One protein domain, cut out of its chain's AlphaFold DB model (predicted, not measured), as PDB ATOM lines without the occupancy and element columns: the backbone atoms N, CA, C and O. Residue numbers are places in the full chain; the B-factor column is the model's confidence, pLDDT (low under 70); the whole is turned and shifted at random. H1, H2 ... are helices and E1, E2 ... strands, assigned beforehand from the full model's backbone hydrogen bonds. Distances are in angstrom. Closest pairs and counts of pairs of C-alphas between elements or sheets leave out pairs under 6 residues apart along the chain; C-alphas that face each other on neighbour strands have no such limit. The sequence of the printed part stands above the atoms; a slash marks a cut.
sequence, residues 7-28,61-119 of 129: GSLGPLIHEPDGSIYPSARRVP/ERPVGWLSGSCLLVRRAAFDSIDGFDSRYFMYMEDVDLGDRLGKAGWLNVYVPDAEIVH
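What this domain is: This is residues 7 to 28 and 61 to 119 of the 129 residues of a protein of Streptomyces sp. SID10244 (UniProt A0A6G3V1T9). Look first for a small, strongly twisted sheet in which two long strands, E1 and E3, run side by side, with the short strand E2 added at the free side of E3; one helix, H2, runs lengthwise over E3 and part of E1. A short helix, H1, sits by the start of E1 at one end of the long axis, the loop after E1 makes the other end, and E3 bends by 81 degrees at residue 114. The printed part has 81 residues, with named elements in the order E1 E2 H1 H2 E3 along the chain, and the mixed sheet runs E1 E3 E2. The class is mixed, helices and strands, but only 38 of the 81 residues are in named elements. The whole is compact, with a radius of gyration of the C-alphas of 12.2 A and spans of 36 by 26 by 24 A.

How they stand to each other: Begin at the sheet, with E1, residues 7 to 14, and E3, residues 108 to 118. These neighbour strands are parallel, at 30 degrees between their N-to-C directions; look for N 110 and O 8, 2.9 A apart, and N 14 and O 117, also 2.9 A apart, both within hydrogen-bond range. Across E3, an inner strand, you find the edge strand E2, residues 62 to 64, antiparallel to E3. There N 64 and O 109 are 2.8 A apart and N 111 and O 62 are 2.9 A apart, within hydrogen-bond range. E1, the other edge strand, and E2 are apart. Now go to H2, residues 94 to 104, which is on the sheet at a height over the sheet of 9.4 A. It lies over E3, where 6 of its 11 C-alphas fall, and only just over E1, where 3 fall. It runs along the strands, at 6 degrees to E3 on the local plane; the closest C-alphas of H2 and E3 are those of Gly 99 and Asn 109, 6.4 A apart. H1, residues 76 to 80, only grazes the sheet, with its residues 76 to 79; the closest C-alphas of H1 and E1 are those of Ala 78 and Gly 7, 5.1 A apart. H1 and H2 are close but not clearly touching, with the C-alphas of Ala 78 and Leu 102 closest at 6.9 A. In H1 and H2 every O i to N i+4 pair is within hydrogen-bond range. Two short pairings join in, both antiparallel: residues 8 to 9 of E1 with residues 73 to 74, and residues 24 to 25 with residues 66 to 67.

Where its parts are: Find C-alpha 7 at (20.832, -10.237, -29.317); from there E1 runs 22.8 A to C-alpha 14. E3 starts at C-alpha 108, bends at residue 114, and ends 23.7 A from its start, at C-alpha 118, (-0.168, -2.149, -32.834). E2 covers residues 62 to 64 and 6.4 A. H1 takes residues 76 to 80, 6.1 A long. For H2, go to C-alpha 94 at (9.131, -20.302, -30.706) and read on 15.3 A to C-alpha 104.

The domain as a whole: The two C-alphas farthest apart are those of Asp 17 and Ser 81, at 37.8 A. Between residues 28 and 61 you meet a cut: residues 29 to 60 are not printed, and C-alphas 28 and 61 are 20.0 A apart. The link from E1 to E2 goes across this cut. The links from E2 to H1, 11 residues, and from H1 to H2, 13 residues, are long, while that from H2 to E3, 3 residues, is tight. Read the B-factor column for the model's confidence: the mean pLDDT of the printed part is 92.7, and residue 28 is the one printed residue under 70.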
ATOM      1  N   GLY A   7      21.055  -9.208 -28.303       97.81
ATOM      2  CA  GLY A   7      20.832 -10.237 -29.317       97.81
ATOM      3  C   GLY A   7      19.481 -10.066 -29.997       97.81
ATOM      4  O   GLY A   7      19.403 -10.198 -31.214       97.81
ATOM      5  N   SER A   8      18.459  -9.668 -29.240       98.00
ATOM      6  CA  SER A   8      17.149  -9.286 -29.763       98.00
ATOM      7  C   SER A   8      16.642  -8.011 -29.085       98.00
ATOM      8  O   SER A   8      17.014  -7.702 -27.947       98.00
ATOM      9  N   LEU A   9      15.827  -7.248 -29.809       97.88
ATOM     10  CA  LEU A   9      15.115  -6.078 -29.310       97.88
ATOM     11  C   LEU A   9      13.647  -6.170 -29.716       97.88
ATOM     12  O   LEU A   9      13.351  -6.540 -30.853       97.88
ATOM     13  N   GLY A  10      12.749  -5.822 -28.798       97.06
ATOM     14  CA  GLY A  10      11.305  -5.893 -29.015       97.06
ATOM     15  C   GLY A  10      10.607  -4.615 -28.545       97.06
ATOM     16  O   GLY A  10      10.989  -4.087 -27.494       97.06
ATOM     17  N   PRO A  11       9.627  -4.107 -29.311       96.88
ATOM     18  CA  PRO A  11       8.889  -2.890 -28.992       96.88
ATOM     19  C   PRO A  11       7.824  -3.123 -27.911       96.88
ATOM     20  O   PRO A  11       7.457  -4.265 -27.605       96.88
ATOM     21  N   LEU A  12       7.271  -2.029 -27.385       95.44
ATOM     22  CA  LEU A  12       5.961  -2.048 -26.737       95.44
ATOM     23  C   LEU A  12       4.899  -2.409 -27.783       95.44
ATOM     24  O   LEU A  12       4.860  -1.853 -28.881       95.44
ATOM     25  N   ILE A  13       4.058  -3.385 -27.452       94.50
ATOM     26  CA  ILE A  13       3.002  -3.858 -28.341       94.50
ATOM     27  C   ILE A  13       1.660  -3.492 -27.727       94.50
ATOM     28  O   ILE A  13       1.385  -3.831 -26.577       94.50
ATOM     29  N   HIS A  14       0.821  -2.840 -28.519       93.75
ATOM     30  CA  HIS A  14      -0.562  -2.548 -28.173       93.75
ATOM     31  C   HIS A  14      -1.508  -3.515 -28.879       93.75
ATOM     32  O   HIS A  14      -1.315  -3.867 -30.047       93.75
ATOM     33  N   GLU A  15      -2.555  -3.913 -28.170       92.00
ATOM     34  CA  GLU A  15      -3.764  -4.466 -28.770       92.00
ATOM     35  C   GLU A  15      -4.525  -3.351 -29.520       92.00
ATOM     36  O   GLU A  15      -4.311  -2.163 -29.254       92.00
ATOM     37  N   PRO A  16      -5.452  -3.684 -30.439       90.56
ATOM     38  CA  PRO A  16      -6.243  -2.679 -31.154       90.56
ATOM     39  C   PRO A  16      -7.084  -1.756 -30.256       90.56
ATOM     40  O   PRO A  16      -7.438  -0.659 -30.679       90.56
ATOM     41  N   ASP A  17      -7.407  -2.186 -29.032       91.75
ATOM     42  CA  ASP A  17      -8.126  -1.386 -28.030       91.75
ATOM     43  C   ASP A  17      -7.211  -0.436 -27.226       91.75
ATOM     44  O   ASP A  17      -7.684   0.291 -26.354       91.75
ATOM     45  N   GLY A  18      -5.907  -0.428 -27.525       89.31
ATOM     46  CA  GLY A  18      -4.893   0.392 -26.867       89.31
ATOM     47  C   GLY A  18      -4.284  -0.236 -25.612       89.31
ATOM     48  O   GLY A  18      -3.290   0.289 -25.103       89.31
ATOM     49  N   SER A  19      -4.821  -1.358 -25.119       90.31
ATOM     50  CA  SER A  19      -4.241  -2.073 -23.981       90.31
ATOM     51  C   SER A  19      -2.871  -2.673 -24.325       90.31
ATOM     52  O   SER A  19      -2.549  -2.929 -25.486       90.31
ATOM     53  N   ILE A  20      -2.027  -2.866 -23.308       89.69
ATOM     54  CA  ILE A  20      -0.675  -3.403 -23.498       89.69
ATOM     55  C   ILE A  20      -0.760  -4.911 -23.723       89.69
ATOM     56  O   ILE A  20      -1.195  -5.662 -22.846       89.69
ATOM     57  N   TYR A  21      -0.271  -5.363 -24.875       86.50
ATOM     58  CA  TYR A  21      -0.045  -6.775 -25.130       86.50
ATOM     59  C   TYR A  21       1.174  -7.248 -24.323       86.50
ATOM     60  O   TYR A  21       2.211  -6.578 -24.327       86.50
ATOM     61  N   PRO A  22       1.110  -8.407 -23.646       83.38
ATOM     62  CA  PRO A  22       2.228  -8.919 -22.865       83.38
ATOM     63  C   PRO A  22       3.364  -9.431 -23.770       83.38
ATOM     64  O   PRO A  22       3.503 -10.631 -23.994       83.38
ATOM     65  N   SER A  23       4.184  -8.511 -24.282       81.19
ATOM     66  CA  SER A  23       5.229  -8.773 -25.279       81.19
ATOM     67  C   SER A  23       6.629  -8.989 -24.714       81.19
ATOM     68  O   SER A  23       7.541  -9.298 -25.476       81.19
ATOM     69  N   ALA A  24       6.834  -8.811 -23.410       84.50
ATOM     70  CA  ALA A  24       8.149  -8.884 -22.788       84.50
ATOM     71  C   ALA A  24       8.040  -9.478 -21.385       84.50
ATOM     72  O   ALA A  24       7.482  -8.862 -20.475       84.50
ATOM     73  N   ARG A  25       8.565 -10.690 -21.205       81.88
ATOM     74  CA  ARG A  25       8.442 -11.434 -19.944       81.88
ATOM     75  C   ARG A  25       9.743 -12.123 -19.586       81.88
ATOM     76  O   ARG A  25      10.657 -12.261 -20.403       81.88
ATOM     77  N   ARG A  26       9.857 -12.553 -18.336       80.62
ATOM     78  CA  ARG A  26      10.920 -13.483 -17.952       80.62
ATOM     79  C   ARG A  26      10.656 -14.881 -18.495       80.62
ATOM     80  O   ARG A  26       9.516 -15.272 -18.740       80.62
ATOM     81  N   VAL A  27      11.738 -15.636 -18.661       75.50
ATOM     82  CA  VAL A  27      11.635 -17.087 -18.797       75.50
ATOM     83  C   VAL A  27      11.170 -17.620 -17.437       75.50
ATOM     84  O   VAL A  27      11.725 -17.192 -16.418       75.50
ATOM     85  N   PRO A  28      10.147 -18.491 -17.385       69.38
ATOM     86  CA  PRO A  28       9.718 -19.098 -16.134       69.38
ATOM     87  C   PRO A  28      10.885 -19.813 -15.441       69.38
ATOM     88  O   PRO A  28      11.535 -20.667 -16.040       69.38
ATOM     89  N   GLU A  61      12.623   0.464 -20.498       94.62
ATOM     90  CA  GLU A  61      13.679  -0.193 -21.266       94.62
ATOM     91  C   GLU A  61      14.516  -1.091 -20.347       94.62
ATOM     92  O   GLU A  61      15.124  -0.613 -19.385       94.62
ATOM     93  N   ARG A  62      14.535  -2.402 -20.613       93.50
ATOM     94  CA  ARG A  62      15.208  -3.372 -19.737       93.50
ATOM     95  C   ARG A  62      15.505  -4.701 -20.428       93.50
ATOM     96  O   ARG A  62      14.799  -5.077 -21.365       93.50
ATOM     97  N   PRO A  63      16.486  -5.470 -19.928       94.75
ATOM     98  CA  PRO A  63      16.622  -6.873 -20.284       94.75
ATOM     99  C   PRO A  63      15.411  -7.676 -19.802       94.75
ATOM    100  O   PRO A  63      14.899  -7.463 -18.697       94.75
ATOM    101  N   VAL A  64      14.980  -8.624 -20.623       93.88
ATOM    102  CA  VAL A  64      13.890  -9.559 -20.341       93.88
ATOM    103  C   VAL A  64      14.310 -10.980 -20.705       93.88
ATOM    104  O   VAL A  64      15.363 -11.194 -21.304       93.88
ATOM    105  N   GLY A  65      13.511 -11.965 -20.304       92.62
ATOM    106  CA  GLY A  65      13.801 -13.363 -20.610       92.62
ATOM    107  C   GLY A  65      13.518 -13.696 -22.069       92.62
ATOM    108  O   GLY A  65      14.350 -14.307 -22.727       92.62
ATOM    109  N   TRP A  66      12.386 -13.235 -22.585       94.75
ATOM    110  CA  TRP A  66      11.990 -13.391 -23.979       94.75
ATOM    111  C   TRP A  66      11.086 -12.230 -24.405       94.75
ATOM    112  O   TRP A  66      10.546 -11.492 -23.572       94.75
ATOM    113  N   LEU A  67      10.969 -12.054 -25.717       96.06
ATOM    114  CA  LEU A  67      10.182 -11.011 -26.364       96.06
ATOM    115  C   LEU A  67       9.230 -11.669 -27.359       96.06
ATOM    116  O   LEU A  67       9.603 -12.664 -27.972       96.06
ATOM    117  N   SER A  68       8.040 -11.109 -27.543       93.44
ATOM    118  CA  SER A  68       7.037 -11.668 -28.446       93.44
ATOM    119  C   SER A  68       7.508 -11.685 -29.898       93.44
ATOM    120  O   SER A  68       7.985 -10.675 -30.416       93.44
ATOM    121  N   GLY A  69       7.264 -12.809 -30.575       91.38
ATOM    122  CA  GLY A  69       7.534 -12.987 -32.004       91.38
ATOM    123  C   GLY A  69       6.788 -12.027 -32.941       91.38
ATOM    124  O   GLY A  69       7.182 -11.891 -34.097       91.38
ATOM    125  N   SER A  70       5.753 -11.315 -32.468       91.50
ATOM    126  CA  SER A  70       4.941 -10.408 -33.293       91.50
ATOM    127  C   SER A  70       5.743  -9.261 -33.921       91.50
ATOM    128  O   SER A  70       5.383  -8.784 -34.997       91.50
ATOM    129  N   CYS A  71       6.813  -8.800 -33.265       94.38
ATOM    130  CA  CYS A  71       7.758  -7.843 -33.837       94.38
ATOM    131  C   CYS A  71       9.098  -7.907 -33.098       94.38
ATOM    132  O   CYS A  71       9.176  -7.584 -31.915       94.38
ATOM    133  N   LEU A  72      10.162  -8.302 -33.801       95.44
ATOM    134  CA  LEU A  72      11.504  -8.440 -33.237       95.44
ATOM    135  C   LEU A  72      12.554  -7.895 -34.198       95.44
ATOM    136  O   LEU A  72      12.539  -8.183 -35.395       95.44
ATOM    137  N   LEU A  73      13.534  -7.182 -33.650       97.31
ATOM    138  CA  LEU A  73      14.800  -6.921 -34.318       97.31
ATOM    139  C   LEU A  73      15.863  -7.848 -33.734       97.31
ATOM    140  O   LEU A  73      16.187  -7.757 -32.551       97.31
ATOM    141  N   VAL A  74      16.449  -8.707 -34.564       98.00
ATOM    142  CA  VAL A  74      17.439  -9.692 -34.115       98.00
ATOM    143  C   VAL A  74      18.807  -9.387 -34.713       98.00
ATOM    144  O   VAL A  74      18.963  -9.146 -35.912       98.00
ATOM    145  N   ARG A  75      19.841  -9.410 -33.871       98.06
ATOM    146  CA  ARG A  75      21.231  -9.334 -34.317       98.06
ATOM    147  C   ARG A  75      21.589 -10.635 -35.022       98.06
ATOM    148  O   ARG A  75      21.630 -11.685 -34.389       98.06
ATOM    149  N   ARG A  76      21.991 -10.532 -36.289       98.06
ATOM    150  CA  ARG A  76      22.386 -11.684 -37.110       98.06
ATOM    151  C   ARG A  76      23.390 -12.618 -36.421       98.06
ATOM    152  O   ARG A  76      23.117 -13.798 -36.293       98.06
ATOM    153  N   ALA A  77      24.484 -12.073 -35.885       98.19
ATOM    154  CA  ALA A  77      25.494 -12.870 -35.180       98.19
ATOM    155  C   ALA A  77      24.956 -13.603 -33.934       98.19
ATOM    156  O   ALA A  77      25.470 -14.658 -33.586       98.19
ATOM    157  N   ALA A  78      23.943 -13.051 -33.258       98.19
ATOM    158  CA  ALA A  78      23.312 -13.717 -32.123       98.19
ATOM    159  C   ALA A  78      22.407 -14.862 -32.587       98.19
ATOM    160  O   ALA A  78      22.490 -15.960 -32.048       98.19
ATOM    161  N   PHE A  79      21.610 -14.615 -33.628       98.25
ATOM    162  CA  PHE A  79      20.735 -15.609 -34.244       98.25
ATOM    163  C   PHE A  79      21.516 -16.802 -34.806       98.25
ATOM    164  O   PHE A  79      21.189 -17.946 -34.509       98.25
ATOM    165  N   ASP A  80      22.593 -16.534 -35.548       98.38
ATOM    166  CA  ASP A  80      23.452 -17.581 -36.111       98.38
ATOM    167  C   ASP A  80      24.165 -18.384 -35.011       98.38
ATOM    168  O   ASP A  80      24.364 -19.581 -35.165       98.38
ATOM    169  N   SER A  81      24.521 -17.762 -33.875       98.25
ATOM    170  CA  SER A  81      25.227 -18.457 -32.782       98.25
ATOM    171  C   SER A  81      24.395 -19.512 -32.045       98.25
ATOM    172  O   SER A  81      24.946 -20.255 -31.238       98.25
ATOM    173  N   ILE A  82      23.084 -19.550 -32.293       97.56
ATOM    174  CA  ILE A  82      22.147 -20.505 -31.691       97.56
ATOM    175  C   ILE A  82      21.419 -21.345 -32.749       97.56
ATOM    176  O   ILE A  82      20.402 -21.952 -32.430       97.56
ATOM    177  N   ASP A  83      21.897 -21.338 -33.997       97.44
ATOM    178  CA  ASP A  83      21.276 -22.022 -35.141       97.44
ATOM    179  C   ASP A  83      19.836 -21.560 -35.453       97.44
ATOM    180  O   ASP A  83      19.016 -22.301 -35.992       97.44
ATOM    181  N   GLY A  84      19.520 -20.297 -35.154       95.81
ATOM    182  CA  GLY A  84      18.243 -19.679 -35.501       95.81
ATOM    183  C   GLY A  84      17.053 -20.179 -34.678       95.81
ATOM    184  O   GLY A  84      17.146 -20.305 -33.456       95.81
ATOM    185  N   PHE A  85      15.901 -20.392 -35.321       95.25
ATOM    186  CA  PHE A  85      14.710 -20.961 -34.678       95.25
ATOM    187  C   PHE A  85      14.797 -22.485 -34.606       95.25
ATOM    188  O   PHE A  85      15.251 -23.135 -35.547       95.25
ATOM    189  N   ASP A  86      14.284 -23.058 -33.522       92.31
ATOM    190  CA  ASP A  86      14.120 -24.500 -33.425       92.31
ATOM    191  C   ASP A  86      12.892 -24.951 -34.229       92.31
ATOM    192  O   ASP A  86      11.748 -24.661 -33.882       92.31
ATOM    193  N   SER A  87      13.146 -25.701 -35.304       89.88
ATOM    194  CA  SER A  87      12.123 -26.223 -36.222       89.88
ATOM    195  C   SER A  87      11.060 -27.126 -35.580       89.88
ATOM    196  O   SER A  87      10.040 -27.399 -36.212       89.88
ATOM    197  N   ARG A  88      11.263 -27.589 -34.336       89.81
ATOM    198  CA  ARG A  88      10.246 -28.331 -33.571       89.81
ATOM    199  C   ARG A  88       9.045 -27.456 -33.201       89.81
ATOM    200  O   ARG A  88       7.963 -27.995 -32.969       89.81
ATOM    201  N   TYR A  89       9.219 -26.135 -33.169       82.88
ATOM    202  CA  TYR A  89       8.151 -25.168 -32.947       82.88
ATOM    203  C   TYR A  89       7.690 -24.602 -34.292       82.88
ATOM    204  O   TYR A  89       8.352 -23.765 -34.897       82.88
ATOM    205  N   PHE A  90       6.545 -25.080 -34.779       71.12
ATOM    206  CA  PHE A  90       5.913 -24.548 -35.991       71.12
ATOM    207  C   PHE A  90       5.024 -23.324 -35.696       71.12
ATOM    208  O   PHE A  90       4.869 -22.456 -36.550       71.12
ATOM    209  N   MET A  91       4.441 -23.252 -34.492       73.75
ATOM    210  CA  MET A  91       3.608 -22.144 -34.015       73.75
ATOM    211  C   MET A  91       3.494 -22.206 -32.485       73.75
ATOM    212  O   MET A  91       3.255 -23.287 -31.944       73.75
ATOM    213  N   TYR A  92       3.592 -21.048 -31.829       78.12
ATOM    214  CA  TYR A  92       3.649 -20.871 -30.375       78.12
ATOM    215  C   TYR A  92       4.937 -21.401 -29.730       78.12
ATOM    216  O   TYR A  92       5.482 -22.436 -30.112       78.12
ATOM    217  N   MET A  93       5.376 -20.705 -28.674       86.94
ATOM    218  CA  MET A  93       6.583 -20.997 -27.882       86.94
ATOM    219  C   MET A  93       7.918 -20.824 -28.618       86.94
ATOM    220  O   MET A  93       8.962 -20.901 -27.970       86.94
ATOM    221  N   GLU A  94       7.919 -20.550 -29.923       91.31
ATOM    222  CA  GLU A  94       9.131 -20.302 -30.706       91.31
ATOM    223  C   GLU A  94       9.885 -19.057 -30.227       91.31
ATOM    224  O   GLU A  94      11.114 -19.000 -30.272       91.31
ATOM    225  N   ASP A  95       9.150 -18.063 -29.736       92.62
ATOM    226  CA  ASP A  95       9.677 -16.807 -29.219       92.62
ATOM    227  C   ASP A  95      10.250 -16.956 -27.801       92.62
ATOM    228  O   ASP A  95      11.317 -16.413 -27.496       92.62
ATOM    229  N   VAL A  96       9.596 -17.762 -26.959       92.81
ATOM    230  CA  VAL A  96      10.105 -18.172 -25.643       92.81
ATOM    231  C   VAL A  96      11.403 -18.968 -25.790       92.81
ATOM    232  O   VAL A  96      12.390 -18.646 -25.124       92.81
ATOM    233  N   ASP A  97      11.423 -19.976 -26.670       94.62
ATOM    234  CA  ASP A  97      12.609 -20.794 -26.952       94.62
ATOM    235  C   ASP A  97      13.765 -19.945 -27.506       94.62
ATOM    236  O   ASP A  97      14.892 -20.027 -27.009       94.62
ATOM    237  N   LEU A  98      13.483 -19.069 -28.477       95.69
ATOM    238  CA  LEU A  98      14.477 -18.146 -29.021       95.69
ATOM    239  C   LEU A  98      15.085 -17.271 -27.914       95.69
ATOM    240  O   LEU A  98      16.307 -17.131 -27.835       95.69
ATOM    241  N   GLY A  99      14.244 -16.690 -27.054       96.19
ATOM    242  CA  GLY A  99      14.687 -15.848 -25.945       96.19
ATOM    243  C   GLY A  99      15.575 -16.597 -24.948       96.19
ATOM    244  O   GLY A  99      16.653 -16.106 -24.602       96.19
ATOM    245  N   ASP A 100      15.167 -17.800 -24.543       95.25
ATOM    246  CA  ASP A 100      15.918 -18.650 -23.617       95.25
ATOM    247  C   ASP A 100      17.278 -19.073 -24.195       95.25
ATOM    248  O   ASP A 100      18.309 -18.925 -23.531       95.25
ATOM    249  N   ARG A 101      17.327 -19.518 -25.458       97.19
ATOM    250  CA  ARG A 101      18.589 -19.899 -26.117       97.19
ATOM    251  C   ARG A 101      19.527 -18.711 -26.313       97.19
ATOM    252  O   ARG A 101      20.726 -18.846 -26.055       97.19
ATOM    253  N   LEU A 102      19.009 -17.536 -26.679       98.06
ATOM    254  CA  LEU A 102      19.798 -16.299 -26.716       98.06
ATOM    255  C   LEU A 102      20.385 -15.971 -25.335       98.06
ATOM    256  O   LEU A 102      21.580 -15.682 -25.232       98.06
ATOM    257  N   GLY A 103      19.572 -16.068 -24.280       96.88
ATOM    258  CA  GLY A 103      20.004 -15.854 -22.898       96.88
ATOM    259  C   GLY A 103      21.110 -16.822 -22.471       96.88
ATOM    260  O   GLY A 103      22.149 -16.391 -21.968       96.88
ATOM    261  N   LYS A 104      20.942 -18.121 -22.748       96.50
ATOM    262  CA  LYS A 104      21.938 -19.173 -22.468       96.50
ATOM    263  C   LYS A 104      23.251 -18.973 -23.231       96.50
ATOM    264  O   LYS A 104      24.313 -19.285 -22.699       96.50
ATOM    265  N   ALA A 105      23.201 -18.395 -24.430       97.12
ATOM    266  CA  ALA A 105      24.376 -18.006 -25.214       97.12
ATOM    267  C   ALA A 105      25.007 -16.660 -24.773       97.12
ATOM    268  O   ALA A 105      25.955 -16.166 -25.392       97.12
ATOM    269  N   GLY A 106      24.498 -16.038 -23.701       97.25
ATOM    270  CA  GLY A 106      25.020 -14.786 -23.146       97.25
ATOM    271  C   GLY A 106      24.634 -13.538 -23.947       97.25
ATOM    272  O   GLY A 106      25.323 -12.509 -23.869       97.25
ATOM    273  N   TRP A 107      23.586 -13.617 -24.765       98.31
ATOM    274  CA  TRP A 107      22.958 -12.459 -25.396       98.31
ATOM    275  C   TRP A 107      21.830 -11.914 -24.520       98.31
ATOM    276  O   TRP A 107      21.280 -12.608 -23.672       98.31
ATOM    277  N   LEU A 108      21.487 -10.644 -24.727       98.06
ATOM    278  CA  LEU A 108      20.372  -9.997 -24.040       98.06
ATOM    279  C   LEU A 108      19.172  -9.867 -24.976       98.06
ATOM    280  O   LEU A 108      19.324  -9.380 -26.101       98.06
ATOM    281  N   ASN A 109      17.992 -10.224 -24.476       98.00
ATOM    282  CA  ASN A 109      16.716  -9.817 -25.053       98.00
ATOM    283  C   ASN A 109      16.322  -8.497 -24.385       98.00
ATOM    284  O   ASN A 109      16.224  -8.441 -23.161       98.00
ATOM    285  N   VAL A 110      16.179  -7.420 -25.156       97.19
ATOM    286  CA  VAL A 110      15.965  -6.071 -24.611       97.19
ATOM    287  C   VAL A 110      14.598  -5.548 -25.024       97.19
ATOM    288  O   VAL A 110      14.311  -5.390 -26.208       97.19
ATOM    289  N   TYR A 111      13.765  -5.247 -24.036       96.69
ATOM    290  CA  TYR A 111      12.509  -4.549 -24.251       96.69
ATOM    291  C   TYR A 111      12.768  -3.052 -24.436       96.69
ATOM    292  O   TYR A 111      13.482  -2.461 -23.625       96.69
ATOM    293  N   VAL A 112      12.210  -2.456 -25.492       96.75
ATOM    294  CA  VAL A 112      12.425  -1.056 -25.891       96.75
ATOM    295  C   VAL A 112      11.064  -0.368 -26.061       96.75
ATOM    296  O   VAL A 112      10.535  -0.344 -27.170       96.75
ATOM    297  N   PRO A 113      10.475   0.181 -24.982       95.31
ATOM    298  CA  PRO A 113       9.131   0.757 -25.032       95.31
ATOM    299  C   PRO A 113       9.043   2.080 -25.803       95.31
ATOM    300  O   PRO A 113       7.947   2.471 -26.167       95.31
ATOM    301  N   ASP A 114      10.173   2.737 -26.097       95.12
ATOM    302  CA  ASP A 114      10.218   3.927 -26.965       95.12
ATOM    303  C   ASP A 114       9.837   3.602 -28.425       95.12
ATOM    304  O   ASP A 114       9.546   4.501 -29.215       95.12
ATOM    305  N   ALA A 115       9.898   2.322 -28.810       95.81
ATOM    306  CA  ALA A 115       9.376   1.823 -30.071       95.81
ATOM    307  C   ALA A 115       8.032   1.143 -29.807       95.81
ATOM    308  O   ALA A 115       7.948   0.246 -28.968       95.81
ATOM    309  N   GLU A 116       7.006   1.535 -30.556       96.06
ATOM    310  CA  GLU A 116       5.640   1.053 -30.365       96.06
ATOM    311  C   GLU A 116       5.080   0.470 -31.661       96.06
ATOM    312  O   GLU A 116       5.315   0.995 -32.754       96.06
ATOM    313  N   ILE A 117       4.316  -0.615 -31.539       95.62
ATOM    314  CA  ILE A 117       3.511  -1.163 -32.632       95.62
ATOM    315  C   ILE A 117       2.107  -1.521 -32.146       95.62
ATOM    316  O   ILE A 117       1.899  -1.842 -30.977       95.62
ATOM    317  N   VAL A 118       1.150  -1.550 -33.071       94.81
ATOM    318  CA  VAL A 118      -0.168  -2.149 -32.834       94.81
ATOM    319  C   VAL A 118      -0.184  -3.532 -33.470       94.81
ATOM    320  O   VAL A 118      -0.037  -3.668 -34.687       94.81
ATOM    321  N   HIS A 119      -0.371  -4.570 -32.659       90.69
ATOM    322  CA  HIS A 119      -0.536  -5.930 -33.148       90.69
ATOM    323  C   HIS A 119      -2.023  -6.248 -33.274       90.69
ATOM    324  O   HIS A 119      -2.695  -6.614 -32.314       90.69
TER     325      HIS A 119